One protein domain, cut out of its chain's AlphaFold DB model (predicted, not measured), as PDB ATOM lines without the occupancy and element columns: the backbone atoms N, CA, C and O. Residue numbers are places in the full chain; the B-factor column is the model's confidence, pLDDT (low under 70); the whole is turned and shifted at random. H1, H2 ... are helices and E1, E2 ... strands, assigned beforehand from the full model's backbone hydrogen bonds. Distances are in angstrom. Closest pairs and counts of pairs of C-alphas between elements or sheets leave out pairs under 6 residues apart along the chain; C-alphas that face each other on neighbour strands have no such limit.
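Overview. This is residues 375 to 485 and 506 to 602 of the 660 residues of the protein "CRISPR-associated protein" of Arachnia propionica (UniProt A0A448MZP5). There is little regular structure here: long loops spread loosely around the small hairpin E5 and E6 near the middle, with H3 close to E5, while the hairpin E2 and E3 and helix H1 lie far out. The 208 printed residues run E1 to E6, then H1 to H3; the class is mixed, with 43 residues in named elements. The whole is loose, with a radius of gyration of the C-alphas of 23.5 A, spanning 72 by 57 by 36 A.

Along the chain. Find E5, residues 524 to 526, from C-alpha 524 at (-34.964, -38.257, 46.627), and E6, 535 to 537. H3, 591 to 601, runs 15.3 A to (-36.547, -46.837, 44.646); H2 is 585 to 589 and H1, 551 to 559, 12.0 A. Look for E1 at 377 to 379, E2 at 409 to 411, E3 at 416 to 418 and E4 at 483 to 485.

Arrangement. E5 and E6 are antiparallel, with N 524 and O 537 2.9 A apart; in the antiparallel hairpin E2 and E3, N 410 and O 417 are 2.9 A apart. The closest C-alphas of E5 and H3, Leu 524 and Ala 600, are 6.1 A apart. H2 and H3 are close but not clearly touching, Thr 588 to Gln 594 being their closest C-alphas at 6.3 A. H1 touches no helix; E1 and E4 pair with no named strand. In H1 and H3 every O i to N i+4 pair is within hydrogen-bond range; H2 has 0 of 1, but 2 of 2 for i+3.

Size, cuts and confidence. Residues 486 to 505 are not printed, with 20.7 A between C-alphas 485 and 506. The links E1 to E2, E3 to E4, E6 to H1 and H1 to H2 are long. The pLDDT is under 70 in 43 residues, among them 456 to 468 and 566 to 580.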
ATOM      1  N   ALA A 375     -17.430 -33.062  47.787       86.19
ATOM      2  CA  ALA A 375     -18.006 -33.219  46.463       86.19
ATOM      3  C   ALA A 375     -16.957 -32.987  45.374       86.19
ATOM      4  O   ALA A 375     -16.251 -31.981  45.354       86.19
ATOM      5  N   THR A 376     -16.887 -33.911  44.419       85.44
ATOM      6  CA  THR A 376     -15.937 -33.820  43.305       85.44
ATOM      7  C   THR A 376     -16.645 -33.310  42.057       85.44
ATOM      8  O   THR A 376     -17.545 -33.970  41.538       85.44
ATOM      9  N   ILE A 377     -16.228 -32.156  41.533       81.25
ATOM     10  CA  ILE A 377     -16.684 -31.664  40.224       81.25
ATOM     11  C   ILE A 377     -15.879 -32.386  39.141       81.25
ATOM     12  O   ILE A 377     -14.671 -32.193  39.035       81.25
ATOM     13  N   VAL A 378     -16.532 -33.226  38.333       74.19
ATOM     14  CA  VAL A 378     -15.815 -34.121  37.403       74.19
ATOM     15  C   VAL A 378     -15.468 -33.446  36.080       74.19
ATOM     16  O   VAL A 378     -14.465 -33.779  35.451       74.19
ATOM     17  N   SER A 379     -16.291 -32.512  35.601       70.38
ATOM     18  CA  SER A 379     -16.005 -31.811  34.349       70.38
ATOM     19  C   SER A 379     -16.775 -30.501  34.211       70.38
ATOM     20  O   SER A 379     -17.938 -30.405  34.605       70.38
ATOM     21  N   ASN A 380     -16.141 -29.541  33.536       65.94
ATOM     22  CA  ASN A 380     -16.765 -28.313  33.033       65.94
ATOM     23  C   ASN A 380     -17.216 -28.445  31.564       65.94
ATOM     24  O   ASN A 380     -17.673 -27.472  30.956       65.94
ATOM     25  N   LYS A 381     -17.067 -29.632  30.956       80.25
ATOM     26  CA  LYS A 381     -17.552 -29.883  29.599       80.25
ATOM     27  C   LYS A 381     -19.068 -30.017  29.638       80.25
ATOM     28  O   LYS A 381     -19.606 -31.004  30.140       80.25
ATOM     29  N   SER A 382     -19.731 -29.013  29.076       86.00
ATOM     30  CA  SER A 382     -21.187 -28.938  29.037       86.00
ATOM     31  C   SER A 382     -21.801 -30.141  28.315       86.00
ATOM     32  O   SER A 382     -21.332 -30.539  27.248       86.00
ATOM     33  N   GLN A 383     -22.872 -30.684  28.886       86.88
ATOM     34  CA  GLN A 383     -23.632 -31.810  28.348       86.88
ATOM     35  C   GLN A 383     -25.056 -31.371  28.027       86.88
ATOM     36  O   GLN A 383     -25.739 -30.767  28.858       86.88
ATOM     37  N   LEU A 384     -25.512 -31.676  26.814       86.31
ATOM     38  CA  LEU A 384     -26.868 -31.364  26.383       86.31
ATOM     39  C   LEU A 384     -27.806 -32.511  26.766       86.31
ATOM     40  O   LEU A 384     -27.745 -33.597  26.191       86.31
ATOM     41  N   LEU A 385     -28.680 -32.267  27.739       83.94
ATOM     42  CA  LEU A 385     -29.605 -33.268  28.253       83.94
ATOM     43  C   LEU A 385     -30.741 -33.537  27.273       83.94
ATOM     44  O   LEU A 385     -31.287 -32.632  26.637       83.94
ATOM     45  N   THR A 386     -31.137 -34.798  27.178       77.56
ATOM     46  CA  THR A 386     -32.380 -35.232  26.539       77.56
ATOM     47  C   THR A 386     -33.573 -34.516  27.177       77.56
ATOM     48  O   THR A 386     -33.623 -34.386  28.402       77.56
ATOM     49  N   PRO A 387     -34.523 -34.000  26.374       70.38
ATOM     50  CA  PRO A 387     -35.602 -33.181  26.903       70.38
ATOM     51  C   PRO A 387     -36.478 -33.989  27.866       70.38
ATOM     52  O   PRO A 387     -36.999 -35.053  27.521       70.38
ATOM     53  N   LEU A 388     -36.663 -33.457  29.075       63.44
ATOM     54  CA  LEU A 388     -37.567 -34.006  30.078       63.44
ATOM     55  C   LEU A 388     -38.975 -33.479  29.792       63.44
ATOM     56  O   LEU A 388     -39.331 -32.366  30.178       63.44
ATOM     57  N   LEU A 389     -39.786 -34.256  29.075       59.81
ATOM     58  CA  LEU A 389     -41.188 -33.900  28.861       59.81
ATOM     59  C   LEU A 389     -41.974 -34.158  30.148       59.81
ATOM     60  O   LEU A 389     -42.281 -35.306  30.467       59.81
ATOM     61  N   ALA A 390     -42.331 -33.090  30.864       62.94
ATOM     62  CA  ALA A 390     -43.294 -33.182  31.952       62.94
ATOM     63  C   ALA A 390     -44.675 -33.597  31.395       62.94
ATOM     64  O   ALA A 390     -45.092 -33.100  30.338       62.94
ATOM     65  N   PRO A 391     -45.412 -34.495  32.071       68.25
ATOM     66  CA  PRO A 391     -46.736 -34.878  31.623       68.25
ATOM     67  C   PRO A 391     -47.679 -33.693  31.809       68.25
ATOM     68  O   PRO A 391     -47.821 -33.168  32.909       68.25
ATOM     69  N   LYS A 392     -48.356 -33.274  30.741       74.75
ATOM     70  CA  LYS A 392     -49.342 -32.191  30.832       74.75
ATOM     71  C   LYS A 392     -50.570 -32.661  31.618       74.75
ATOM     72  O   LYS A 392     -50.997 -33.789  31.362       74.75
ATOM     73  N   PRO A 393     -51.188 -31.817  32.463       72.88
ATOM     74  CA  PRO A 393     -52.450 -32.136  33.140       72.88
ATOM     75  C   PRO A 393     -53.546 -32.649  32.192       72.88
ATOM     76  O   PRO A 393     -54.279 -33.569  32.532       72.88
ATOM     77  N   GLY A 394     -53.575 -32.169  30.939       74.94
ATOM     78  CA  GLY A 394     -54.486 -32.678  29.901       74.94
ATOM     79  C   GLY A 394     -54.319 -34.166  29.548       74.94
ATOM     80  O   GLY A 394     -55.198 -34.747  28.916       74.94
ATOM     81  N   SER A 395     -53.229 -34.818  29.969       77.62
ATOM     82  CA  SER A 395     -53.061 -36.276  29.938       77.62
ATOM     83  C   SER A 395     -53.760 -36.931  31.136       77.62
ATOM     84  O   SER A 395     -53.132 -37.679  31.888       77.62
ATOM     85  N   ALA A 396     -55.054 -36.653  31.277       82.69
ATOM     86  CA  ALA A 396     -55.924 -36.967  32.411       82.69
ATOM     87  C   ALA A 396     -55.639 -38.306  33.118       82.69
ATOM     88  O   ALA A 396     -55.423 -38.330  34.321       82.69
ATOM     89  N   ARG A 397     -55.520 -39.412  32.363       84.38
ATOM     90  CA  ARG A 397     -55.262 -40.771  32.889       84.38
ATOM     91  C   ARG A 397     -54.025 -40.911  33.789       84.38
ATOM     92  O   ARG A 397     -53.884 -41.925  34.447       84.38
ATOM     93  N   ARG A 398     -53.085 -39.960  33.761       85.19
ATOM     94  CA  ARG A 398     -51.870 -39.975  34.603       85.19
ATOM     95  C   ARG A 398     -52.060 -39.303  35.962       85.19
ATOM     96  O   ARG A 398     -51.143 -39.312  36.774       85.19
ATOM     97  N   TYR A 399     -53.179 -38.615  36.125       88.88
ATOM     98  CA  TYR A 399     -53.418 -37.636  37.174       88.88
ATOM     99  C   TYR A 399     -54.739 -37.866  37.895       88.88
ATOM    100  O   TYR A 399     -55.074 -37.072  38.761       88.88
ATOM    101  N   LEU A 400     -55.476 -38.913  37.535       91.94
ATOM    102  CA  LEU A 400     -56.747 -39.255  38.146       91.94
ATOM    103  C   LEU A 400     -56.612 -40.592  38.864       91.94
ATOM    104  O   LEU A 400     -55.993 -41.509  38.321       91.94
ATOM    105  N   THR A 401     -57.209 -40.676  40.043       92.25
ATOM    106  CA  THR A 401     -57.369 -41.891  40.841       92.25
ATOM    107  C   THR A 401     -58.816 -42.007  41.308       92.25
ATOM    108  O   THR A 401     -59.550 -41.017  41.335       92.25
ATOM    109  N   ASP A 402     -59.260 -43.211  41.643       91.69
ATOM    110  CA  ASP A 402     -60.477 -43.404  42.425       91.69
ATOM    111  C   ASP A 402     -60.192 -43.217  43.927       91.69
ATOM    112  O   ASP A 402     -59.100 -42.801  44.332       91.69
ATOM    113  N   HIS A 403     -61.200 -43.499  44.753       90.62
ATOM    114  CA  HIS A 403     -61.139 -43.381  46.208       90.62
ATOM    115  C   HIS A 403     -60.165 -44.367  46.878       90.62
ATOM    116  O   HIS A 403     -59.737 -44.125  48.003       90.62
ATOM    117  N   GLU A 404     -59.767 -45.440  46.195       90.12
ATOM    118  CA  GLU A 404     -58.769 -46.404  46.677       90.12
ATOM    119  C   GLU A 404     -57.364 -46.073  46.151       90.12
ATOM    120  O   GLU A 404     -56.403 -46.800  46.407       90.12
ATOM    121  N   GLY A 405     -57.226 -44.973  45.405       89.69
ATOM    122  CA  GLY A 405     -55.977 -44.543  44.788       89.69
ATOM    123  C   GLY A 405     -55.662 -45.249  43.468       89.69
ATOM    124  O   GLY A 405     -54.612 -44.964  42.891       89.69
ATOM    125  N   ARG A 406     -56.537 -46.133  42.973       90.25
ATOM    126  CA  ARG A 406     -56.331 -46.883  41.727       90.25
ATOM    127  C   ARG A 406     -56.664 -46.028  40.514       90.25
ATOM    128  O   ARG A 406     -57.404 -45.048  40.600       90.25
ATOM    129  N   THR A 407     -56.134 -46.397  39.352       89.31
ATOM    130  CA  THR A 407     -56.551 -45.787  38.084       89.31
ATOM    131  C   THR A 407     -58.072 -45.945  37.905       89.31
ATOM    132  O   THR A 407     -58.539 -47.085  37.871       89.31
ATOM    133  N   PRO A 408     -58.841 -44.860  37.668       90.06
ATOM    134  CA  PRO A 408     -60.289 -44.939  37.531       90.06
ATOM    135  C   PRO A 408     -60.712 -45.820  36.356       90.06
ATOM    136  O   PRO A 408     -60.222 -45.666  35.227       90.06
ATOM    137  N   ARG A 409     -61.667 -46.711  36.616       86.81
ATOM    138  CA  ARG A 409     -62.260 -47.617  35.629       86.81
ATOM    139  C   ARG A 409     -63.769 -47.450  35.569       86.81
ATOM    140  O   ARG A 409     -64.390 -46.892  36.469       86.81
ATOM    141  N   ARG A 410     -64.351 -47.926  34.473       80.06
ATOM    142  CA  ARG A 410     -65.797 -48.084  34.358       80.06
ATOM    143  C   ARG A 410     -66.197 -49.354  35.108       80.06
ATOM    144  O   ARG A 410     -65.601 -50.398  34.863       80.06
ATOM    145  N   HIS A 411     -67.201 -49.244  35.971       65.06
ATOM    146  CA  HIS A 411     -67.868 -50.375  36.612       65.06
ATOM    147  C   HIS A 411     -69.324 -50.379  36.156       65.06
ATOM    148  O   HIS A 411     -70.163 -49.692  36.730       65.06
ATOM    149  N   ASP A 412     -69.618 -51.089  35.069       56.12
ATOM    150  CA  ASP A 412     -70.973 -51.180  34.513       56.12
ATOM    151  C   ASP A 412     -71.575 -52.587  34.625       56.12
ATOM    152  O   ASP A 412     -72.513 -52.921  33.907       56.12
ATOM    153  N   GLY A 413     -71.029 -53.427  35.510       47.50
ATOM    154  CA  GLY A 413     -71.530 -54.780  35.781       47.50
ATOM    155  C   GLY A 413     -71.309 -55.796  34.652       47.50
ATOM    156  O   GLY A 413     -71.485 -56.990  34.882       47.50
ATOM    157  N   HIS A 414     -70.883 -55.357  33.462       40.94
ATOM    158  CA  HIS A 414     -70.676 -56.212  32.290       40.94
ATOM    159  C   HIS A 414     -69.237 -56.182  31.759       40.94
ATOM    160  O   HIS A 414     -68.835 -57.115  31.061       40.94
ATOM    161  N   SER A 415     -68.429 -55.173  32.114       44.66
ATOM    162  CA  SER A 415     -66.986 -55.173  31.847       44.66
ATOM    163  C   SER A 415     -66.201 -54.222  32.759       44.66
ATOM    164  O   SER A 415     -66.588 -53.074  32.954       44.66
ATOM    165  N   ASP A 416     -65.034 -54.660  33.243       60.34
ATOM    166  CA  ASP A 416     -64.019 -53.752  33.792       60.34
ATOM    167  C   ASP A 416     -63.265 -53.092  32.626       60.34
ATOM    168  O   ASP A 416     -62.418 -53.707  31.970       60.34
ATOM    169  N   GLY A 417     -63.592 -51.831  32.337       75.25
ATOM    170  CA  GLY A 417     -63.095 -51.107  31.162       75.25
ATOM    171  C   GLY A 417     -62.371 -49.802  31.494       75.25
ATOM    172  O   GLY A 417     -62.606 -49.170  32.523       75.25
ATOM    173  N   ALA A 418     -61.492 -49.354  30.593       87.25
ATOM    174  CA  ALA A 418     -60.925 -48.010  30.675       87.25
ATOM    175  C   ALA A 418     -62.012 -46.948  30.442       87.25
ATOM    176  O   ALA A 418     -62.855 -47.104  29.558       87.25
ATOM    177  N   LEU A 419     -61.949 -45.831  31.171       88.62
ATOM    178  CA  LEU A 419     -62.893 -44.731  30.976       88.62
ATOM    179  C   LEU A 419     -62.764 -44.100  29.571       88.62
ATOM    180  O   LEU A 419     -61.637 -43.871  29.087       88.62
ATOM    181  N   PRO A 420     -63.892 -43.762  28.913       87.12
ATOM    182  CA  PRO A 420     -63.871 -42.904  27.737       87.12
ATOM    183  C   PRO A 420     -63.369 -41.510  28.117       87.12
ATOM    184  O   PRO A 420     -63.400 -41.098  29.274       87.12
ATOM    185  N   ARG A 421     -62.883 -40.747  27.130       86.69
ATOM    186  CA  ARG A 421     -62.342 -39.405  27.406       86.69
ATOM    187  C   ARG A 421     -63.389 -38.460  27.980       86.69
ATOM    188  O   ARG A 421     -63.034 -37.668  28.836       86.69
ATOM    189  N   SER A 422     -64.641 -38.568  27.549       86.06
ATOM    190  CA  SER A 422     -65.753 -37.794  28.113       86.06
ATOM    191  C   SER A 422     -65.945 -38.003  29.611       86.06
ATOM    192  O   SER A 422     -66.501 -37.130  30.270       86.06
ATOM    193  N   ASP A 423     -65.441 -39.114  30.154       89.50
ATOM    194  CA  ASP A 423     -65.641 -39.494  31.549       89.50
ATOM    195  C   ASP A 423     -64.450 -39.165  32.455       89.50
ATOM    196  O   ASP A 423     -64.392 -39.607  33.598       89.50
ATOM    197  N   LEU A 424     -63.489 -38.379  31.967       91.62
ATOM    198  CA  LEU A 424     -62.338 -37.924  32.748       91.62
ATOM    199  C   LEU A 424     -62.608 -36.538  33.352       91.62
ATOM    200  O   LEU A 424     -63.301 -35.720  32.753       91.62
ATOM    201  N   PHE A 425     -62.027 -36.278  34.525       93.06
ATOM    202  CA  PHE A 425     -62.281 -35.094  35.353       93.06
ATOM    203  C   PHE A 425     -63.776 -34.896  35.665       93.06
ATOM    204  O   PHE A 425     -64.374 -33.868  35.334       93.06
ATOM    205  N   ARG A 426     -64.391 -35.904  36.288       91.94
ATOM    206  CA  ARG A 426     -65.791 -35.891  36.750       91.94
ATOM    207  C   ARG A 426     -65.873 -35.993  38.272       91.94
ATOM    208  O   ARG A 426     -64.869 -36.225  38.940       91.94
ATOM    209  N   ASP A 427     -67.076 -35.800  38.803       90.25
ATOM    210  CA  ASP A 427     -67.344 -36.004  40.230       90.25
ATOM    211  C   ASP A 427     -66.975 -37.423  40.676       90.25
ATOM    212  O   ASP A 427     -67.104 -38.378  39.910       90.25
ATOM    213  N   GLY A 428     -66.491 -37.550  41.913       89.44
ATOM    214  CA  GLY A 428     -66.034 -38.821  42.484       89.44
ATOM    215  C   GLY A 428     -64.626 -39.255  42.057       89.44
ATOM    216  O   GLY A 428     -64.095 -40.203  42.629       89.44
ATOM    217  N   GLN A 429     -63.995 -38.568  41.099       93.94
ATOM    218  CA  GLN A 429     -62.585 -38.785  40.767       93.94
ATOM    219  C   GLN A 429     -61.687 -37.908  41.634       93.94
ATOM    220  O   GLN A 429     -61.969 -36.733  41.864       93.94
ATOM    221  N   LEU A 430     -60.568 -38.478  42.067       93.62
ATOM    222  CA  LEU A 430     -59.537 -37.800  42.835       93.62
ATOM    223  C   LEU A 430     -58.324 -37.522  41.954       93.62
ATOM    224  O   LEU A 430     -58.134 -38.124  40.896       93.62
ATOM    225  N   LEU A 431     -57.490 -36.585  42.384       91.62
ATOM    226  CA  LEU A 431     -56.220 -36.295  41.747       91.62
ATOM    227  C   LEU A 431     -55.118 -37.177  42.325       91.62
ATOM    228  O   LEU A 431     -55.010 -37.382  43.534       91.62
ATOM    229  N   GLY A 432     -54.250 -37.628  41.431       89.00
ATOM    230  CA  GLY A 432     -52.980 -38.265  41.742       89.00
ATOM    231  C   GLY A 432     -51.802 -37.467  41.191       89.00
ATOM    232  O   GLY A 432     -51.947 -36.410  40.568       89.00
ATOM    233  N   ALA A 433     -50.598 -38.002  41.380       81.44
ATOM    234  CA  ALA A 433     -49.377 -37.423  40.839       81.44
ATOM    235  C   ALA A 433     -48.673 -38.408  39.906       81.44
ATOM    236  O   ALA A 433     -48.318 -39.517  40.295       81.44
ATOM    237  N   ALA A 434     -48.374 -37.960  38.688       80.81
ATOM    238  CA  ALA A 434     -47.476 -38.691  37.812       80.81
ATOM    239  C   ALA A 434     -46.048 -38.654  38.383       80.81
ATOM    240  O   ALA A 434     -45.478 -37.580  38.609       80.81
ATOM    241  N   ALA A 435     -45.448 -39.825  38.579       82.19
ATOM    242  CA  ALA A 435     -44.077 -39.958  39.044       82.19
ATOM    243  C   ALA A 435     -43.179 -40.605  37.983       82.19
ATOM    244  O   ALA A 435     -43.627 -41.315  37.086       82.19
ATOM    245  N   TYR A 436     -41.883 -40.324  38.106       80.62
ATOM    246  CA  TYR A 436     -40.831 -40.943  37.313       80.62
ATOM    247  C   TYR A 436     -39.964 -41.729  38.290       80.62
ATOM    248  O   TYR A 436     -39.277 -41.090  39.093       80.62
ATOM    249  N   PRO A 437     -40.048 -43.067  38.270       89.00
ATOM    250  CA  PRO A 437     -39.209 -43.908  39.103       89.00
ATOM    251  C   PRO A 437     -37.724 -43.631  38.862       89.00
ATOM    252  O   PRO A 437     -37.314 -43.323  37.738       89.00
ATOM    253  N   VAL A 438     -36.922 -43.746  39.917       90.94
ATOM    254  CA  VAL A 438     -35.463 -43.637  39.833       90.94
ATOM    255  C   VAL A 438     -34.908 -44.727  38.915       90.94
ATOM    256  O   VAL A 438     -35.298 -45.892  38.979       90.94
ATOM    257  N   HIS A 439     -33.999 -44.344  38.020       87.62
ATOM    258  CA  HIS A 439     -33.402 -45.271  37.069       87.62
ATOM    259  C   HIS A 439     -32.182 -45.952  37.698       87.62
ATOM    260  O   HIS A 439     -31.080 -45.408  37.669       87.62
ATOM    261  N   ARG A 440     -32.375 -47.147  38.269       88.00
ATOM    262  CA  ARG A 440     -31.334 -47.829  39.057       88.00
ATOM    263  C   ARG A 440     -30.056 -48.127  38.271       88.00
ATOM    264  O   ARG A 440     -28.968 -47.933  38.797       88.00
ATOM    265  N   LYS A 441     -30.167 -48.486  36.985       84.06
ATOM    266  CA  LYS A 441     -29.016 -48.884  36.143       84.06
ATOM    267  C   LYS A 441     -27.924 -47.822  35.986       84.06
ATOM    268  O   LYS A 441     -26.832 -48.157  35.537       84.06
ATOM    269  N   ILE A 442     -28.229 -46.550  36.256       84.50
ATOM    270  CA  ILE A 442     -27.276 -45.443  36.091       84.50
ATOM    271  C   ILE A 442     -26.727 -44.912  37.416       84.50
ATOM    272  O   ILE A 442     -25.855 -44.051  37.368       84.50
ATOM    273  N   LEU A 443     -27.226 -45.386  38.565       87.31
ATOM    274  CA  LEU A 443     -26.838 -44.846  39.870       87.31
ATOM    275  C   LEU A 443     -25.348 -45.057  40.149       87.31
ATOM    276  O   LEU A 443     -24.687 -44.109  40.549       87.31
ATOM    277  N   ASP A 444     -24.813 -46.239  39.837       82.81
ATOM    278  CA  ASP A 444     -23.420 -46.606  40.135       82.81
ATOM    279  C   ASP A 444     -22.460 -46.390  38.954       82.81
ATOM    280  O   ASP A 444     -21.286 -46.767  38.993       82.81
ATOM    281  N   GLN A 445     -22.942 -45.785  37.862       83.88
ATOM    282  CA  GLN A 445     -22.105 -45.539  36.691       83.88
ATOM    283  C   GLN A 445     -21.109 -44.411  36.970       83.88
ATOM    284  O   GLN A 445     -21.472 -43.319  37.413       83.88
ATOM    285  N   LYS A 446     -19.833 -44.665  36.659       82.88
ATOM    286  CA  LYS A 446     -18.795 -43.629  36.631       82.88
ATOM    287  C   LYS A 446     -18.943 -42.795  35.362       82.88
ATOM    288  O   LYS A 446     -19.167 -43.335  34.281       82.88
ATOM    289  N   GLY A 447     -18.726 -41.487  35.475       83.12
ATOM    290  CA  GLY A 447     -18.843 -40.583  34.332       83.12
ATOM    291  C   GLY A 447     -20.225 -39.940  34.213       83.12
ATOM    292  O   GLY A 447     -21.120 -40.173  35.020       83.12
ATOM    293  N   PHE A 448     -20.401 -39.116  33.180       84.50
ATOM    294  CA  PHE A 448     -21.710 -38.553  32.870       84.50
ATOM    295  C   PHE A 448     -22.598 -39.626  32.216       84.50
ATOM    296  O   PHE A 448     -22.145 -40.251  31.251       84.50
ATOM    297  N   PRO A 449     -23.856 -39.827  32.650       83.81
ATOM    298  CA  PRO A 449     -24.715 -40.864  32.081       83.81
ATOM    299  C   PRO A 449     -24.987 -40.632  30.587       83.81
ATOM    300  O   PRO A 449     -25.731 -39.725  30.211       83.81
ATOM    301  N   VAL A 450     -24.435 -41.482  29.714       82.62
ATOM    302  CA  VAL A 450     -24.599 -41.364  28.247       82.62
ATOM    303  C   VAL A 450     -26.076 -41.443  27.839       82.62
ATOM    304  O   VAL A 450     -26.534 -40.731  26.947       82.62
ATOM    305  N   ALA A 451     -26.870 -42.252  28.545       79.50
ATOM    306  CA  ALA A 451     -28.309 -42.353  28.312       79.50
ATOM    307  C   ALA A 451     -29.064 -41.027  28.549       79.50
ATOM    308  O   ALA A 451     -30.136 -40.834  27.979       79.50
ATOM    309  N   ALA A 452     -28.514 -40.108  29.354       80.75
ATOM    310  CA  ALA A 452     -29.120 -38.805  29.628       80.75
ATOM    311  C   ALA A 452     -28.891 -37.776  28.506       80.75
ATOM    312  O   ALA A 452     -29.551 -36.736  28.502       80.75
ATOM    313  N   THR A 453     -27.985 -38.045  27.558       83.62
ATOM    314  CA  THR A 453     -27.721 -37.186  26.386       83.62
ATOM    315  C   THR A 453     -28.226 -37.788  25.074       83.62
ATOM    316  O   THR A 453     -28.367 -37.068  24.082       83.62
ATOM    317  N   ALA A 454     -28.535 -39.089  25.066       79.38
ATOM    318  CA  ALA A 454     -29.024 -39.805  23.897       79.38
ATOM    319  C   ALA A 454     -30.365 -39.243  23.400       79.38
ATOM    320  O   ALA A 454     -31.358 -39.217  24.137       79.38
ATOM    321  N   ASP A 455     -30.408 -38.828  22.131       72.94
ATOM    322  CA  ASP A 455     -31.631 -38.328  21.509       72.94
ATOM    323  C   ASP A 455     -32.747 -39.384  21.602       72.94
ATOM    324  O   ASP A 455     -32.518 -40.557  21.278       72.94
ATOM    325  N   PRO A 456     -33.980 -39.005  21.991       66.94
ATOM    326  CA  PRO A 456     -35.085 -39.947  21.991       66.94
ATOM    327  C   PRO A 456     -35.318 -40.419  20.556       66.94
ATOM    328  O   PRO A 456     -35.539 -39.608  19.658       66.94
ATOM    329  N   VAL A 457     -35.296 -41.729  20.325       64.19
ATOM    330  CA  VAL A 457     -35.619 -42.299  19.013       64.19
ATOM    331  C   VAL A 457     -37.117 -42.571  18.955       64.19
ATOM    332  O   VAL A 457     -37.646 -43.375  19.719       64.19
ATOM    333  N   MET A 458     -37.817 -41.919  18.027       59.03
ATOM    334  CA  MET A 458     -39.221 -42.206  17.726       59.03
ATOM    335  C   MET A 458     -39.334 -42.688  16.283       59.03
ATOM    336  O   MET A 458     -38.960 -41.970  15.357       59.03
ATOM    337  N   ASN A 459     -39.850 -43.907  16.090       54.53
ATOM    338  CA  ASN A 459     -39.973 -44.565  14.780       54.53
ATOM    339  C   ASN A 459     -38.643 -44.604  14.001       54.53
ATOM    340  O   ASN A 459     -38.592 -44.231  12.832       54.53
ATOM    341  N   GLY A 460     -37.550 -44.974  14.676       59.25
ATOM    342  CA  GLY A 460     -36.211 -45.036  14.075       59.25
ATOM    343  C   GLY A 460     -35.565 -43.674  13.792       59.25
ATOM    344  O   GLY A 460     -34.461 -43.633  13.262       59.25
ATOM    345  N   ARG A 461     -36.215 -42.554  14.144       56.62
ATOM    346  CA  ARG A 461     -35.689 -41.200  13.919       56.62
ATOM    347  C   ARG A 461     -35.365 -40.486  15.238       56.62
ATOM    348  O   ARG A 461     -36.262 -40.362  16.081       56.62
ATOM    349  N   PRO A 462     -34.133 -39.968  15.408       66.12
ATOM    350  CA  PRO A 462     -33.770 -39.128  16.547       66.12
ATOM    351  C   PRO A 462     -34.639 -37.864  16.613       66.12
ATOM    352  O   PRO A 462     -34.828 -37.173  15.611       66.12
ATOM    353  N   GLN A 463     -35.169 -37.554  17.792       62.84
ATOM    354  CA  GLN A 463     -35.919 -36.329  18.056       62.84
ATOM    355  C   GLN A 463     -34.963 -35.227  18.528       62.84
ATOM    356  O   GLN A 463     -34.486 -35.252  19.658       62.84
ATOM    357  N   LYS A 464     -34.710 -34.233  17.672       60.66
ATOM    358  CA  LYS A 464     -33.735 -33.153  17.919       60.66
ATOM    359  C   LYS A 464     -34.386 -31.820  18.291       60.66
ATOM    360  O   LYS A 464     -33.995 -30.780  17.770       60.66
ATOM    361  N   ASN A 465     -35.412 -31.819  19.146       63.78
ATOM    362  CA  ASN A 465     -36.050 -30.559  19.541       63.78
ATOM    363  C   ASN A 465     -35.176 -29.779  20.545       63.78
ATOM    364  O   ASN A 465     -35.357 -29.887  21.759       63.78
ATOM    365  N   LEU A 466     -34.205 -29.027  20.016       57.09
ATOM    366  CA  LEU A 466     -33.171 -28.314  20.773       57.09
ATOM    367  C   LEU A 466     -33.741 -27.277  21.755       57.09
ATOM    368  O   LEU A 466     -33.185 -27.125  22.837       57.09
ATOM    369  N   GLU A 467     -34.872 -26.638  21.438       56.25
ATOM    370  CA  GLU A 467     -35.496 -25.589  22.272       56.25
ATOM    371  C   GLU A 467     -35.989 -26.095  23.638       56.25
ATOM    372  O   GLU A 467     -36.236 -25.310  24.548       56.25
ATOM    373  N   THR A 468     -36.137 -27.412  23.793       64.38
ATOM    374  CA  THR A 468     -36.632 -28.050  25.027       64.38
ATOM    375  C   THR A 468     -35.533 -28.730  25.845       64.38
ATOM    376  O   THR A 468     -35.820 -29.377  26.853       64.38
ATOM    377  N   ARG A 469     -34.272 -28.623  25.405       74.88
ATOM    378  CA  ARG A 469     -33.131 -29.279  26.049       74.88
ATOM    379  C   ARG A 469     -32.487 -28.362  27.078       74.88
ATOM    380  O   ARG A 469     -32.444 -27.146  26.921       74.88
ATOM    381  N   ILE A 470     -31.964 -28.976  28.131       78.06
ATOM    382  CA  ILE A 470     -31.263 -28.287  29.212       78.06
ATOM    383  C   ILE A 470     -29.784 -28.624  29.093       78.06
ATOM    384  O   ILE A 470     -29.424 -29.777  28.869       78.06
ATOM    385  N   THR A 471     -28.922 -27.627  29.256       83.81
ATOM    386  CA  THR A 471     -27.474 -27.840  29.266       83.81
ATOM    387  C   THR A 471     -26.985 -27.949  30.704       83.81
ATOM    388  O   THR A 471     -27.035 -26.973  31.454       83.81
ATOM    389  N   ALA A 472     -26.477 -29.120  31.083       85.19
ATOM    390  CA  ALA A 472     -25.713 -29.285  32.310       85.19
ATOM    391  C   ALA A 472     -24.296 -28.752  32.067       85.19
ATOM    392  O   ALA A 472     -23.534 -29.344  31.307       85.19
ATOM    393  N   ARG A 473     -23.957 -27.598  32.653       84.81
ATOM    394  CA  ARG A 473     -22.634 -26.969  32.468       84.81
ATOM    395  C   ARG A 473     -21.534 -27.678  33.254       84.81
ATOM    396  O   ARG A 473     -20.425 -27.825  32.755       84.81
ATOM    397  N   THR A 474     -21.875 -28.101  34.464       83.88
ATOM    398  CA  THR A 474     -21.021 -28.809  35.416       83.88
ATOM    399  C   THR A 474     -21.824 -29.936  36.057       83.88
ATOM    400  O   THR A 474     -23.058 -29.932  36.006       83.88
ATOM    401  N   TRP A 475     -21.134 -30.922  36.628       85.81
ATOM    402  CA  TRP A 475     -21.762 -32.051  37.311       85.81
ATOM    403  C   TRP A 475     -20.831 -32.649  38.372       85.81
ATOM    404  O   TRP A 475     -19.603 -32.564  38.261       85.81
ATOM    405  N   LEU A 476     -21.442 -33.222  39.409       86.88
ATOM    406  CA  LEU A 476     -20.752 -33.867  40.525       86.88
ATOM    407  C   LEU A 476     -20.542 -35.355  40.248       86.88
ATOM    408  O   LEU A 476     -21.385 -35.994  39.619       86.88
ATOM    409  N   ALA A 477     -19.438 -35.906  40.748       87.75
ATOM    410  CA  ALA A 477     -19.165 -37.335  40.689       87.75
ATOM    411  C   ALA A 477     -20.224 -38.109  41.475       87.75
ATOM    412  O   ALA A 477     -20.592 -37.702  42.582       87.75
ATOM    413  N   THR A 478     -20.642 -39.259  40.951       88.75
ATOM    414  CA  THR A 478     -21.352 -40.278  41.731       88.75
ATOM    415  C   THR A 478     -20.579 -40.581  43.017       88.75
ATOM    416  O   THR A 478     -19.361 -40.745  42.976       88.75
ATOM    417  N   GLY A 479     -21.283 -40.627  44.150       88.50
ATOM    418  CA  GLY A 479     -20.687 -40.826  45.476       88.50
ATOM    419  C   GLY A 479     -20.198 -39.548  46.168       88.50
ATOM    420  O   GLY A 479     -19.735 -39.624  47.299       88.50
ATOM    421  N   SER A 480     -20.314 -38.374  45.536       90.44
ATOM    422  CA  SER A 480     -20.045 -37.091  46.203       90.44
ATOM    423  C   SER A 480     -20.960 -36.895  47.416       90.44
ATOM    424  O   SER A 480     -22.178 -37.042  47.296       90.44
ATOM    425  N   VAL A 481     -20.384 -36.492  48.549       91.94
ATOM    426  CA  VAL A 481     -21.122 -36.254  49.800       91.94
ATOM    427  C   VAL A 481     -21.331 -34.754  50.009       91.94
ATOM    428  O   VAL A 481     -20.417 -33.951  49.823       91.94
ATOM    429  N   LEU A 482     -22.559 -34.387  50.379       90.94
ATOM    430  CA  LEU A 482     -22.959 -33.025  50.722       90.94
ATOM    431  C   LEU A 482     -23.569 -33.027  52.124       90.94
ATOM    432  O   LEU A 482     -24.498 -33.793  52.387       90.94
ATOM    433  N   THR A 483     -23.110 -32.131  52.991       92.31
ATOM    434  CA  THR A 483     -23.549 -32.060  54.391       92.31
ATOM    435  C   THR A 483     -24.249 -30.737  54.661       92.31
ATOM    436  O   THR A 483     -23.855 -29.687  54.164       92.31
ATOM    437  N   THR A 484     -25.319 -30.744  55.449       92.50
ATOM    438  CA  THR A 484     -25.976 -29.507  55.886       92.50
ATOM    439  C   THR A 484     -26.664 -29.725  57.224       92.50
ATOM    440  O   THR A 484     -27.007 -30.851  57.576       92.50
ATOM    441  N   THR A 485     -26.873 -28.647  57.974       92.62
ATOM    442  CA  THR A 485     -27.618 -28.682  59.235       92.62
ATOM    443  C   THR A 485     -29.051 -28.226  58.996       92.62
ATOM    444  O   THR A 485     -29.284 -27.123  58.495       92.62
ATOM    445  N   GLU A 506     -34.055 -46.066  53.747       95.62
ATOM    446  CA  GLU A 506     -34.583 -47.438  53.825       95.62
ATOM    447  C   GLU A 506     -36.116 -47.471  53.851       95.62
ATOM    448  O   GLU A 506     -36.742 -48.446  53.427       95.62
ATOM    449  N   ASN A 507     -36.753 -46.404  54.348       95.50
ATOM    450  CA  ASN A 507     -38.210 -46.274  54.343       95.50
ATOM    451  C   ASN A 507     -38.764 -45.989  52.945       95.50
ATOM    452  O   ASN A 507     -39.951 -46.192  52.702       95.50
ATOM    453  N   LEU A 508     -37.909 -45.557  52.016       96.25
ATOM    454  CA  LEU A 508     -38.264 -45.213  50.642       96.25
ATOM    455  C   LEU A 508     -38.179 -46.415  49.686       96.25
ATOM    456  O   LEU A 508     -38.142 -46.224  48.471       96.25
ATOM    457  N   VAL A 509     -38.152 -47.638  50.220       95.88
ATOM    458  CA  VAL A 509     -38.072 -48.889  49.454       95.88
ATOM    459  C   VAL A 509     -39.384 -49.667  49.559       95.88
ATOM    460  O   VAL A 509     -39.884 -49.846  50.672       95.88
ATOM    461  N   PRO A 510     -39.956 -50.143  48.435       94.25
ATOM    462  CA  PRO A 510     -41.123 -51.017  48.461       94.25
ATOM    463  C   PRO A 510     -40.858 -52.287  49.267       94.25
ATOM    464  O   PRO A 510     -39.782 -52.870  49.166       94.25
ATOM    465  N   ALA A 511     -41.864 -52.776  49.992       91.12
ATOM    466  CA  ALA A 511     -41.738 -54.011  50.770       91.12
ATOM    467  C   ALA A 511     -41.326 -55.221  49.911       91.12
ATOM    468  O   ALA A 511     -40.532 -56.035  50.359       91.12
ATOM    469  N   SER A 512     -41.802 -55.301  48.662       90.75
ATOM    470  CA  SER A 512     -41.439 -56.366  47.711       90.75
ATOM    471  C   SER A 512     -39.977 -56.328  47.261       90.75
ATOM    472  O   SER A 512     -39.480 -57.294  46.700       90.75
ATOM    473  N   GLU A 513     -39.322 -55.179  47.411       92.88
ATOM    474  CA  GLU A 513     -37.939 -54.969  46.994       92.88
ATOM    475  C   GLU A 513     -36.991 -55.013  48.182       92.88
ATOM    476  O   GLU A 513     -35.810 -55.262  47.986       92.88
ATOM    477  N   GLN A 514     -37.469 -54.744  49.395       93.38
ATOM    478  CA  GLN A 514     -36.639 -54.681  50.589       93.38
ATOM    479  C   GLN A 514     -36.187 -56.083  51.024       93.38
ATOM    480  O   GLN A 514     -36.911 -57.058  50.848       93.38
ATOM    481  N   ASP A 515     -34.979 -56.179  51.576       93.62
ATOM    482  CA  ASP A 515     -34.474 -57.409  52.194       93.62
ATOM    483  C   ASP A 515     -34.673 -57.406  53.718       93.62
ATOM    484  O   ASP A 515     -34.956 -56.368  54.324       93.62
ATOM    485  N   ASP A 516     -34.508 -58.573  54.346       91.38
ATOM    486  CA  ASP A 516     -34.700 -58.752  55.793       91.38
ATOM    487  C   ASP A 516     -33.751 -57.883  56.635       91.38
ATOM    488  O   ASP A 516     -34.093 -57.487  57.749       91.38
ATOM    489  N   GLN A 517     -32.575 -57.547  56.095       93.06
ATOM    490  CA  GLN A 517     -31.577 -56.691  56.748       93.06
ATOM    491  C   GLN A 517     -31.840 -55.196  56.527       93.06
ATOM    492  O   GLN A 517     -31.108 -54.353  57.042       93.06
ATOM    493  N   ARG A 518     -32.882 -54.855  55.761       92.69
ATOM    494  CA  ARG A 518     -33.205 -53.499  55.316       92.69
ATOM    495  C   ARG A 518     -32.026 -52.775  54.658       92.69
ATOM    496  O   ARG A 518     -31.872 -51.568  54.826       92.69
ATOM    497  N   SER A 519     -31.206 -53.496  53.896       93.94
ATOM    498  CA  SER A 519     -29.973 -52.952  53.316       93.94
ATOM    499  C   SER A 519     -30.213 -52.047  52.101       93.94
ATOM    500  O   SER A 519     -29.349 -51.256  51.717       93.94
ATOM    501  N   LYS A 520     -31.394 -52.133  51.477       95.75
ATOM    502  CA  LYS A 520     -31.725 -51.347  50.285       95.75
ATOM    503  C   LYS A 520     -32.272 -49.974  50.656       95.75
ATOM    504  O   LYS A 520     -33.023 -49.817  51.620       95.75
ATOM    505  N   ILE A 521     -31.982 -49.004  49.790       96.25
ATOM    506  CA  ILE A 521     -32.359 -47.596  49.948       96.25
ATOM    507  C   ILE A 521     -33.089 -47.028  48.722       96.25
ATOM    508  O   ILE A 521     -32.863 -47.454  47.582       96.25
ATOM    509  N   GLY A 522     -33.963 -46.048  48.962       96.06
ATOM    510  CA  GLY A 522     -34.577 -45.199  47.939       96.06
ATOM    511  C   GLY A 522     -33.958 -43.798  47.900       96.06
ATOM    512  O   GLY A 522     -33.311 -43.358  48.849       96.06
ATOM    513  N   TYR A 523     -34.174 -43.079  46.796       95.88
ATOM    514  CA  TYR A 523     -33.534 -41.790  46.524       95.88
ATOM    515  C   TYR A 523     -34.558 -40.662  46.385       95.88
ATOM    516  O   TYR A 523     -35.627 -40.821  45.786       95.88
ATOM    517  N   LEU A 524     -34.195 -39.473  46.864       94.06
ATOM    518  CA  LEU A 524     -34.964 -38.257  46.627       94.06
ATOM    519  C   LEU A 524     -34.505 -37.573  45.337       94.06
ATOM    520  O   LEU A 524     -33.329 -37.576  44.977       94.06
ATOM    521  N   ARG A 525     -35.456 -36.971  44.616       88.62
ATOM    522  CA  ARG A 525     -35.207 -36.299  43.332       88.62
ATOM    523  C   ARG A 525     -34.984 -34.803  43.532       88.62
ATOM    524  O   ARG A 525     -35.828 -34.112  44.100       88.62
ATOM    525  N   MET A 526     -33.887 -34.293  42.983       85.44
ATOM    526  CA  MET A 526     -33.576 -32.869  42.911       85.44
ATOM    527  C   MET A 526     -34.038 -32.298  41.563       85.44
ATOM    528  O   MET A 526     -33.688 -32.808  40.497       85.44
ATOM    529  N   GLY A 527     -34.880 -31.265  41.622       75.06
ATOM    530  CA  GLY A 527     -35.445 -30.584  40.452       75.06
ATOM    531  C   GLY A 527     -34.687 -29.313  40.062       75.06
ATOM    532  O   GLY A 527     -33.750 -28.907  40.738       75.06
ATOM    533  N   LEU A 528     -35.143 -28.650  38.994       65.94
ATOM    534  CA  LEU A 528     -34.556 -27.419  38.447       65.94
ATOM    535  C   LEU A 528     -34.592 -26.258  39.457       65.94
ATOM    536  O   LEU A 528     -35.530 -25.468  39.497       65.94
ATOM    537  N   GLY A 529     -33.545 -26.148  40.267       59.38
ATOM    538  CA  GLY A 529     -33.236 -25.003  41.112       59.38
ATOM    539  C   GLY A 529     -31.719 -24.808  41.162       59.38
ATOM    540  O   GLY A 529     -30.961 -25.753  40.958       59.38
ATOM    541  N   LYS A 530     -31.253 -23.579  41.391       59.84
ATOM    542  CA  LYS A 530     -29.818 -23.253  41.542       59.84
ATOM    543  C   LYS A 530     -29.392 -23.353  43.019       59.84
ATOM    544  O   LYS A 530     -30.224 -22.997  43.862       59.84
ATOM    545  N   PRO A 531     -28.141 -23.733  43.375       61.88
ATOM    546  CA  PRO A 531     -26.996 -24.125  42.522       61.88
ATOM    547  C   PRO A 531     -26.787 -25.615  42.134       61.88
ATOM    548  O   PRO A 531     -26.020 -25.849  41.208       61.88
ATOM    549  N   PHE A 532     -27.409 -26.616  42.772       70.88
ATOM    550  CA  PHE A 532     -27.030 -28.041  42.623       70.88
ATOM    551  C   PHE A 532     -27.727 -28.776  41.462       70.88
ATOM    552  O   PHE A 532     -27.377 -29.910  41.152       70.88
ATOM    553  N   GLY A 533     -28.655 -28.118  40.762       78.38
ATOM    554  CA  GLY A 533     -29.172 -28.607  39.485       78.38
ATOM    555  C   GLY A 533     -30.105 -29.814  39.608       78.38
ATOM    556  O   GLY A 533     -31.020 -29.815  40.423       78.38
ATOM    557  N   LEU A 534     -29.927 -30.799  38.724       83.31
ATOM    558  CA  LEU A 534     -30.784 -31.979  38.572       83.31
ATOM    559  C   LEU A 534     -30.064 -33.231  39.067       83.31
ATOM    560  O   LEU A 534     -28.888 -33.413  38.765       83.31
ATOM    561  N   GLY A 535     -30.786 -34.138  39.719       86.25
ATOM    562  CA  GLY A 535     -30.223 -35.436  40.086       86.25
ATOM    563  C   GLY A 535     -31.089 -36.231  41.052       86.25
ATOM    564  O   GLY A 535     -32.214 -35.849  41.376       86.25
ATOM    565  N   THR A 536     -30.541 -37.345  41.514       90.44
ATOM    566  CA  THR A 536     -31.087 -38.182  42.586       90.44
ATOM    567  C   THR A 536     -30.059 -38.264  43.700       90.44
ATOM    568  O   THR A 536     -28.875 -38.419  43.412       90.44
ATOM    569  N   LEU A 537     -30.497 -38.142  44.950       92.12
ATOM    570  CA  LEU A 537     -29.625 -38.173  46.120       92.12
ATOM    571  C   LEU A 537     -30.134 -39.202  47.120       92.12
ATOM    572  O   LEU A 537     -31.342 -39.288  47.364       92.12
ATOM    573  N   GLU A 538     -29.208 -39.947  47.719       94.81
ATOM    574  CA  GLU A 538     -29.460 -40.528  49.030       94.81
ATOM    575  C   GLU A 538     -29.513 -39.367  50.024       94.81
ATOM    576  O   GLU A 538     -28.656 -38.480  50.010       94.81
ATOM    577  N   VAL A 539     -30.554 -39.334  50.849       94.38
ATOM    578  CA  VAL A 539     -30.729 -38.293  51.858       94.38
ATOM    579  C   VAL A 539     -30.964 -38.985  53.181       94.38
ATOM    580  O   VAL A 539     -31.938 -39.722  53.322       94.38
ATOM    581  N   ARG A 540     -30.065 -38.736  54.130       94.12
ATOM    582  CA  ARG A 540     -30.037 -39.408  55.422       94.12
ATOM    583  C   ARG A 540     -29.814 -38.409  56.549       94.12
ATOM    584  O   ARG A 540     -28.942 -37.547  56.448       94.12
ATOM    585  N   ALA A 541     -30.579 -38.544  57.629       90.19
ATOM    586  CA  ALA A 541     -30.229 -37.929  58.905       90.19
ATOM    587  C   ALA A 541     -29.019 -38.665  59.505       90.19
ATOM    588  O   ALA A 541     -29.066 -39.881  59.680       90.19
ATOM    589  N   VAL A 542     -27.933 -37.944  59.793       87.56
ATOM    590  CA  VAL A 542     -26.708 -38.551  60.337       87.56
ATOM    591  C   VAL A 542     -27.014 -39.172  61.701       87.56
ATOM    592  O   VAL A 542     -27.641 -38.535  62.553       87.56
ATOM    593  N   GLU A 543     -26.585 -40.411  61.902       81.81
ATOM    594  CA  GLU A 543     -26.795 -41.148  63.149       81.81
ATOM    595  C   GLU A 543     -26.223 -40.375  64.349       81.81
ATOM    596  O   GLU A 543     -25.154 -39.770  64.262       81.81
ATOM    597  N   GLY A 544     -26.986 -40.305  65.445       80.25
ATOM    598  CA  GLY A 544     -26.619 -39.552  66.653       80.25
ATOM    599  C   GLY A 544     -26.557 -38.021  66.498       80.25
ATOM    600  O   GLY A 544     -26.194 -37.320  67.440       80.25
ATOM    601  N   SER A 545     -26.898 -37.461  65.330       83.44
ATOM    602  CA  SER A 545     -26.844 -36.002  65.106       83.44
ATOM    603  C   SER A 545     -28.108 -35.255  65.536       83.44
ATOM    604  O   SER A 545     -28.089 -34.028  65.667       83.44
ATOM    605  N   LEU A 546     -29.214 -35.975  65.740       85.94
ATOM    606  CA  LEU A 546     -30.495 -35.377  66.078       85.94
ATOM    607  C   LEU A 546     -30.481 -34.892  67.530       85.94
ATOM    608  O   LEU A 546     -30.295 -35.664  68.463       85.94
ATOM    609  N   ARG A 547     -30.728 -33.597  67.707       83.12
ATOM    610  CA  ARG A 547     -30.799 -32.938  69.012       83.12
ATOM    611  C   ARG A 547     -32.125 -32.205  69.116       83.12
ATOM    612  O   ARG A 547     -32.429 -31.383  68.251       83.12
ATOM    613  N   ALA A 548     -32.909 -32.497  70.152       81.12
ATOM    614  CA  ALA A 548     -34.196 -31.844  70.377       81.12
ATOM    615  C   ALA A 548     -34.426 -31.518  71.858       81.12
ATOM    616  O   ALA A 548     -33.859 -32.138  72.755       81.12
ATOM    617  N   GLN A 549     -35.295 -30.540  72.102       78.69
ATOM    618  CA  GLN A 549     -35.760 -30.149  73.430       78.69
ATOM    619  C   GLN A 549     -37.257 -29.829  73.350       78.69
ATOM    620  O   GLN A 549     -37.729 -29.289  72.349       78.69
ATOM    621  N   ARG A 550     -38.027 -30.166  74.394       77.88
ATOM    622  CA  ARG A 550     -39.449 -29.804  74.468       77.88
ATOM    623  C   ARG A 550     -39.604 -28.311  74.762       77.88
ATOM    624  O   ARG A 550     -38.887 -27.764  75.598       77.88
ATOM    625  N   ASN A 551     -40.607 -27.678  74.146       76.94
ATOM    626  CA  ASN A 551     -40.885 -26.247  74.324       76.94
ATOM    627  C   ASN A 551     -41.052 -25.844  75.800       76.94
ATOM    628  O   ASN A 551     -40.590 -24.776  76.180       76.94
ATOM    629  N   GLY A 552     -41.683 -26.685  76.631       77.00
ATOM    630  CA  GLY A 552     -41.879 -26.394  78.057       77.00
ATOM    631  C   GLY A 552     -40.562 -26.253  78.826       77.00
ATOM    632  O   GLY A 552     -40.394 -25.300  79.579       77.00
ATOM    633  N   SER A 553     -39.603 -27.150  78.574       76.50
ATOM    634  CA  SER A 553     -38.267 -27.085  79.178       76.50
ATOM    635  C   SER A 553     -37.506 -25.849  78.704       76.50
ATOM    636  O   SER A 553     -36.958 -25.121  79.522       76.50
ATOM    637  N   LEU A 554     -37.554 -25.551  77.401       79.00
ATOM    638  CA  LEU A 554     -36.903 -24.360  76.858       79.00
ATOM    639  C   LEU A 554     -37.516 -23.071  77.434       79.00
ATOM    640  O   LEU A 554     -36.790 -22.157  77.807       79.00
ATOM    641  N   ALA A 555     -38.844 -22.995  77.555       82.25
ATOM    642  CA  ALA A 555     -39.526 -21.855  78.167       82.25
ATOM    643  C   ALA A 555     -39.130 -21.669  79.640       82.25
ATOM    644  O   ALA A 555     -38.948 -20.537  80.083       82.25
ATOM    645  N   GLN A 556     -38.950 -22.764  80.385       82.81
ATOM    646  CA  GLN A 556     -38.460 -22.726  81.761       82.81
ATOM    647  C   GLN A 556     -37.000 -22.253  81.840       82.81
ATOM    648  O   GLN A 556     -36.666 -21.462  82.722       82.81
ATOM    649  N   ASP A 557     -36.145 -22.672  80.904       82.19
ATOM    650  CA  ASP A 557     -34.756 -22.206  80.808       82.19
ATOM    651  C   ASP A 557     -34.692 -20.700  80.517       82.19
ATOM    652  O   ASP A 557     -33.955 -19.982  81.195       82.19
ATOM    653  N   TYR A 558     -35.528 -20.208  79.591       85.31
ATOM    654  CA  TYR A 558     -35.682 -18.774  79.319       85.31
ATOM    655  C   TYR A 558     -36.186 -18.017  80.552       85.31
ATOM    656  O   TYR A 558     -35.608 -16.997  80.921       85.31
ATOM    657  N   ALA A 559     -37.242 -18.511  81.207       86.50
ATOM    658  CA  ALA A 559     -37.839 -17.858  82.372       86.50
ATOM    659  C   ALA A 559     -36.883 -17.810  83.575       86.50
ATOM    660  O   ALA A 559     -36.903 -16.855  84.345       86.50
ATOM    661  N   SER A 560     -36.036 -18.831  83.726       88.69
ATOM    662  CA  SER A 560     -35.040 -18.919  84.800       88.69
ATOM    663  C   SER A 560     -33.669 -18.350  84.428       88.69
ATOM    664  O   SER A 560     -32.763 -18.392  85.259       88.69
ATOM    665  N   LEU A 561     -33.508 -17.825  83.205       86.62
ATOM    666  CA  LEU A 561     -32.237 -17.349  82.639       86.62
ATOM    667  C   LEU A 561     -31.105 -18.393  82.721       86.62
ATOM    668  O   LEU A 561     -29.928 -18.041  82.789       86.62
ATOM    669  N   ARG A 562     -31.454 -19.685  82.725       81.69
ATOM    670  CA  ARG A 562     -30.500 -20.806  82.801       81.69
ATOM    671  C   ARG A 562     -30.044 -21.294  81.430       81.69
ATOM    672  O   ARG A 562     -29.039 -21.992  81.340       81.69
ATOM    673  N   GLY A 563     -30.758 -20.915  80.376       77.56
ATOM    674  CA  GLY A 563     -30.427 -21.261  79.001       77.56
ATOM    675  C   GLY A 563     -31.303 -20.509  78.008       77.56
ATOM    676  O   GLY A 563     -32.292 -19.871  78.368       77.56
ATOM    677  N   CYS A 564     -30.929 -20.573  76.737       78.00
ATOM    678  CA  CYS A 564     -31.743 -20.064  75.640       78.00
ATOM    679  C   CYS A 564     -31.542 -20.931  74.395       78.00
ATOM    680  O   CYS A 564     -30.674 -21.806  74.362       78.00
ATOM    681  N   LEU A 565     -32.347 -20.701  73.356       73.69
ATOM    682  CA  LEU A 565     -32.227 -21.442  72.106       73.69
ATOM    683  C   LEU A 565     -30.815 -21.261  71.523       73.69
ATOM    684  O   LEU A 565     -30.458 -20.177  71.065       73.69
ATOM    685  N   GLY A 566     -30.029 -22.339  71.526       67.69
ATOM    686  CA  GLY A 566     -28.655 -22.352  71.018       67.69
ATOM    687  C   GLY A 566     -27.556 -22.106  72.060       67.69
ATOM    688  O   GLY A 566     -26.388 -22.186  71.689       67.69
ATOM    689  N   ALA A 567     -27.880 -21.865  73.336       63.81
ATOM    690  CA  ALA A 567     -26.885 -21.698  74.400       63.81
ATOM    691  C   ALA A 567     -27.183 -22.598  75.606       63.81
ATOM    692  O   ALA A 567     -28.162 -22.386  76.320       63.81
ATOM    693  N   GLY A 568     -26.308 -23.582  75.848       56.09
ATOM    694  CA  GLY A 568     -26.219 -24.314  77.121       56.09
ATOM    695  C   GLY A 568     -27.419 -25.182  77.519       56.09
ATOM    696  O   GLY A 568     -27.341 -25.860  78.538       56.09
ATOM    697  N   SER A 569     -28.505 -25.208  76.742       57.00
ATOM    698  CA  SER A 569     -29.644 -26.093  76.985       57.00
ATOM    699  C   SER A 569     -29.223 -27.553  76.814       57.00
ATOM    700  O   SER A 569     -28.623 -27.901  75.790       57.00
ATOM    701  N   VAL A 570     -29.576 -28.416  77.771       58.00
ATOM    702  CA  VAL A 570     -29.394 -29.869  77.653       58.00
ATOM    703  C   VAL A 570     -30.282 -30.368  76.512       58.00
ATOM    704  O   VAL A 570     -31.479 -30.589  76.676       58.00
ATOM    705  N   THR A 571     -29.705 -30.494  75.320       60.31
ATOM    706  CA  THR A 571     -30.341 -31.199  74.209       60.31
ATOM    707  C   THR A 571     -30.167 -32.691  74.434       60.31
ATOM    708  O   THR A 571     -29.029 -33.153  74.512       60.31
ATOM    709  N   ALA A 572     -31.271 -33.424  74.531       60.91
ATOM    710  CA  ALA A 572     -31.252 -34.876  74.645       60.91
ATOM    711  C   ALA A 572     -31.318 -35.524  73.255       60.91
ATOM    712  O   ALA A 572     -31.845 -34.924  72.304       60.91
ATOM    713  N   ASP A 573     -30.820 -36.757  73.150       62.41
ATOM    714  CA  ASP A 573     -31.212 -37.634  72.049       62.41
ATOM    715  C   ASP A 573     -32.741 -37.820  72.131       62.41
ATOM    716  O   ASP A 573     -33.272 -38.104  73.211       62.41
ATOM    717  N   PRO A 574     -33.510 -37.630  71.046       60.59
ATOM    718  CA  PRO A 574     -34.963 -37.758  71.122       60.59
ATOM    719  C   PRO A 574     -35.468 -39.128  71.570       60.59
ATOM    720  O   PRO A 574     -36.587 -39.207  72.084       60.59
ATOM    721  N   SER A 575     -34.656 -40.179  71.413       57.41
ATOM    722  CA  SER A 575     -34.934 -41.506  71.965       57.41
ATOM    723  C   SER A 575     -34.931 -41.528  73.501       57.41
ATOM    724  O   SER A 575     -35.691 -42.288  74.098       57.41
ATOM    725  N   GLU A 576     -34.172 -40.638  74.143       54.56
ATOM    726  CA  GLU A 576     -34.092 -40.478  75.601       54.56
ATOM    727  C   GLU A 576     -35.181 -39.537  76.154       54.56
ATOM    728  O   GLU A 576     -35.563 -39.631  77.319       54.56
ATOM    729  N   ALA A 577     -35.731 -38.640  75.324       53.34
ATOM    730  CA  ALA A 577     -36.659 -37.578  75.740       53.34
ATOM    731  C   ALA A 577     -38.158 -37.846  75.452       53.34
ATOM    732  O   ALA A 577     -38.979 -36.918  75.464       53.34
ATOM    733  N   VAL A 578     -38.539 -39.110  75.223       58.84
ATOM    734  CA  VAL A 578     -39.925 -39.548  74.936       58.84
ATOM    735  C   VAL A 578     -40.538 -38.740  73.781       58.84
ATOM    736  O   VAL A 578     -41.650 -38.213  73.878       58.84
ATOM    737  N   PHE A 579     -39.792 -38.557  72.694       64.50
ATOM    738  CA  PHE A 579     -40.374 -38.110  71.432       64.50
ATOM    739  C   PHE A 579     -40.792 -39.350  70.646       64.50
ATOM    740  O   PHE A 579     -39.949 -40.192  70.336       64.50
ATOM    741  N   ASP A 580     -42.077 -39.466  70.301       69.69
ATOM    742  CA  ASP A 580     -42.472 -40.463  69.311       69.69
ATOM    743  C   ASP A 580     -41.982 -39.993  67.939       69.69
ATOM    744  O   ASP A 580     -42.536 -39.086  67.323       69.69
ATOM    745  N   THR A 581     -40.851 -40.551  67.521       74.06
ATOM    746  CA  THR A 581     -40.189 -40.252  66.249       74.06
ATOM    747  C   THR A 581     -40.542 -41.273  65.171       74.06
ATOM    748  O   THR A 581     -40.009 -41.209  64.061       74.06
ATOM    749  N   LYS A 582     -41.432 -42.228  65.474       81.38
ATOM    750  CA  LYS A 582     -41.787 -43.318  64.572       81.38
ATOM    751  C   LYS A 582     -43.160 -43.070  63.974       81.38
ATOM    752  O   LYS A 582     -44.160 -42.949  64.666       81.38
ATOM    753  N   MET A 583     -43.223 -43.077  62.645       86.44
ATOM    754  CA  MET A 583     -44.515 -43.103  61.968       86.44
ATOM    755  C   MET A 583     -45.223 -44.444  62.227       86.44
ATOM    756  O   MET A 583     -44.563 -45.492  62.196       86.44
ATOM    757  N   PRO A 584     -46.556 -44.451  62.406       84.38
ATOM    758  CA  PRO A 584     -47.330 -45.679  62.540       84.38
ATOM    759  C   PRO A 584     -47.104 -46.632  61.364       84.38
ATOM    760  O   PRO A 584     -47.125 -46.216  60.206       84.38
ATOM    761  N   SER A 585     -46.961 -47.932  61.634       86.19
ATOM    762  CA  SER A 585     -46.670 -48.941  60.600       86.19
ATOM    763  C   SER A 585     -47.743 -49.041  59.510       86.19
ATOM    764  O   SER A 585     -47.447 -49.472  58.400       86.19
ATOM    765  N   VAL A 586     -48.977 -48.598  59.784       90.25
ATOM    766  CA  VAL A 586     -50.062 -48.535  58.792       90.25
ATOM    767  C   VAL A 586     -49.720 -47.628  57.605       90.25
ATOM    768  O   VAL A 586     -50.214 -47.874  56.508       90.25
ATOM    769  N   ILE A 587     -48.831 -46.640  57.775       91.44
ATOM    770  CA  ILE A 587     -48.475 -45.699  56.705       91.44
ATOM    771  C   ILE A 587     -47.909 -46.406  55.470       91.44
ATOM    772  O   ILE A 587     -48.204 -46.016  54.347       91.44
ATOM    773  N   THR A 588     -47.162 -47.499  55.649       90.94
ATOM    774  CA  THR A 588     -46.554 -48.260  54.543       90.94
ATOM    775  C   THR A 588     -47.567 -49.105  53.765       90.94
ATOM    776  O   THR A 588     -47.254 -49.636  52.698       90.94
ATOM    777  N   LYS A 589     -48.800 -49.220  54.271       92.38
ATOM    778  CA  LYS A 589     -49.919 -49.883  53.593       92.38
ATOM    779  C   LYS A 589     -50.741 -48.915  52.736       92.38
ATOM    780  O   LYS A 589     -51.576 -49.368  51.963       92.38
ATOM    781  N   LEU A 590     -50.518 -47.604  52.863       94.06
ATOM    782  CA  LEU A 590     -51.281 -46.592  52.136       94.06
ATOM    783  C   LEU A 590     -50.834 -46.525  50.660       94.06
ATOM    784  O   LEU A 590     -49.627 -46.468  50.397       94.06
ATOM    785  N   PRO A 591     -51.769 -46.474  49.688       93.94
ATOM    786  CA  PRO A 591     -51.451 -46.509  48.256       93.94
ATOM    787  C   PRO A 591     -50.438 -45.454  47.798       93.94
ATOM    788  O   PRO A 591     -49.480 -45.763  47.088       93.94
ATOM    789  N   TRP A 592     -50.590 -44.199  48.237       92.69
ATOM    790  CA  TRP A 592     -49.686 -43.118  47.831       92.69
ATOM    791  C   TRP A 592     -48.282 -43.260  48.430       92.69
ATOM    792  O   TRP A 592     -47.311 -42.824  47.812       92.69
ATOM    793  N   VAL A 593     -48.155 -43.896  49.600       95.25
ATOM    794  CA  VAL A 593     -46.864 -44.161  50.252       95.25
ATOM    795  C   VAL A 593     -46.136 -45.279  49.520       95.25
ATOM    796  O   VAL A 593     -44.961 -45.128  49.201       95.25
ATOM    797  N   GLN A 594     -46.838 -46.350  49.152       95.69
ATOM    798  CA  GLN A 594     -46.277 -47.405  48.303       95.69
ATOM    799  C   GLN A 594     -45.848 -46.859  46.934       95.69
ATOM    800  O   GLN A 594     -44.738 -47.129  46.475       95.69
ATOM    801  N   ALA A 595     -46.675 -46.006  46.320       94.50
ATOM    802  CA  ALA A 595     -46.325 -45.319  45.080       94.50
ATOM    803  C   ALA A 595     -45.101 -44.400  45.243       94.50
ATOM    804  O   ALA A 595     -44.232 -44.362  44.366       94.50
ATOM    805  N   MET A 596     -44.993 -43.686  46.371       95.00
ATOM    806  CA  MET A 596     -43.825 -42.873  46.718       95.00
ATOM    807  C   MET A 596     -42.563 -43.729  46.856       95.00
ATOM    808  O   MET A 596     -41.540 -43.380  46.267       95.00
ATOM    809  N   GLN A 597     -42.639 -44.852  47.573       95.94
ATOM    810  CA  GLN A 597     -41.541 -45.809  47.720       95.94
ATOM    811  C   GLN A 597     -41.106 -46.357  46.360       95.94
ATOM    812  O   GLN A 597     -39.933 -46.289  46.004       95.94
ATOM    813  N   ARG A 598     -42.053 -46.815  45.533       94.88
ATOM    814  CA  ARG A 598     -41.751 -47.315  44.186       94.88
ATOM    815  C   ARG A 598     -41.107 -46.238  43.315       94.88
ATOM    816  O   ARG A 598     -40.167 -46.519  42.573       94.88
ATOM    817  N   ALA A 599     -41.563 -44.990  43.418       94.00
ATOM    818  CA  ALA A 599     -40.979 -43.874  42.684       94.00
ATOM    819  C   ALA A 599     -39.564 -43.510  43.161       94.00
ATOM    820  O   ALA A 599     -38.731 -43.138  42.335       94.00
ATOM    821  N   ALA A 600     -39.293 -43.589  44.463       95.69
ATOM    822  CA  ALA A 600     -37.989 -43.290  45.050       95.69
ATOM    823  C   ALA A 600     -36.966 -44.416  44.823       95.69
ATOM    824  O   ALA A 600     -35.787 -44.142  44.612       95.69
ATOM    825  N   TYR A 601     -37.410 -45.673  44.833       95.12
ATOM    826  CA  TYR A 601     -36.547 -46.837  44.646       95.12
ATOM    827  C   TYR A 601     -36.269 -47.164  43.174       95.12
ATOM    828  O   TYR A 601     -35.129 -47.468  42.811       95.12
ATOM    829  N   GLY A 602     -37.302 -47.097  42.327       93.44
ATOM    830  CA  GLY A 602     -37.249 -47.573  40.948       93.44
ATOM    831  C   GLY A 602     -37.640 -49.045  40.785       93.44
ATOM    832  O   GLY A 602     -38.445 -49.586  41.546       93.44
TER     833      GLY A 602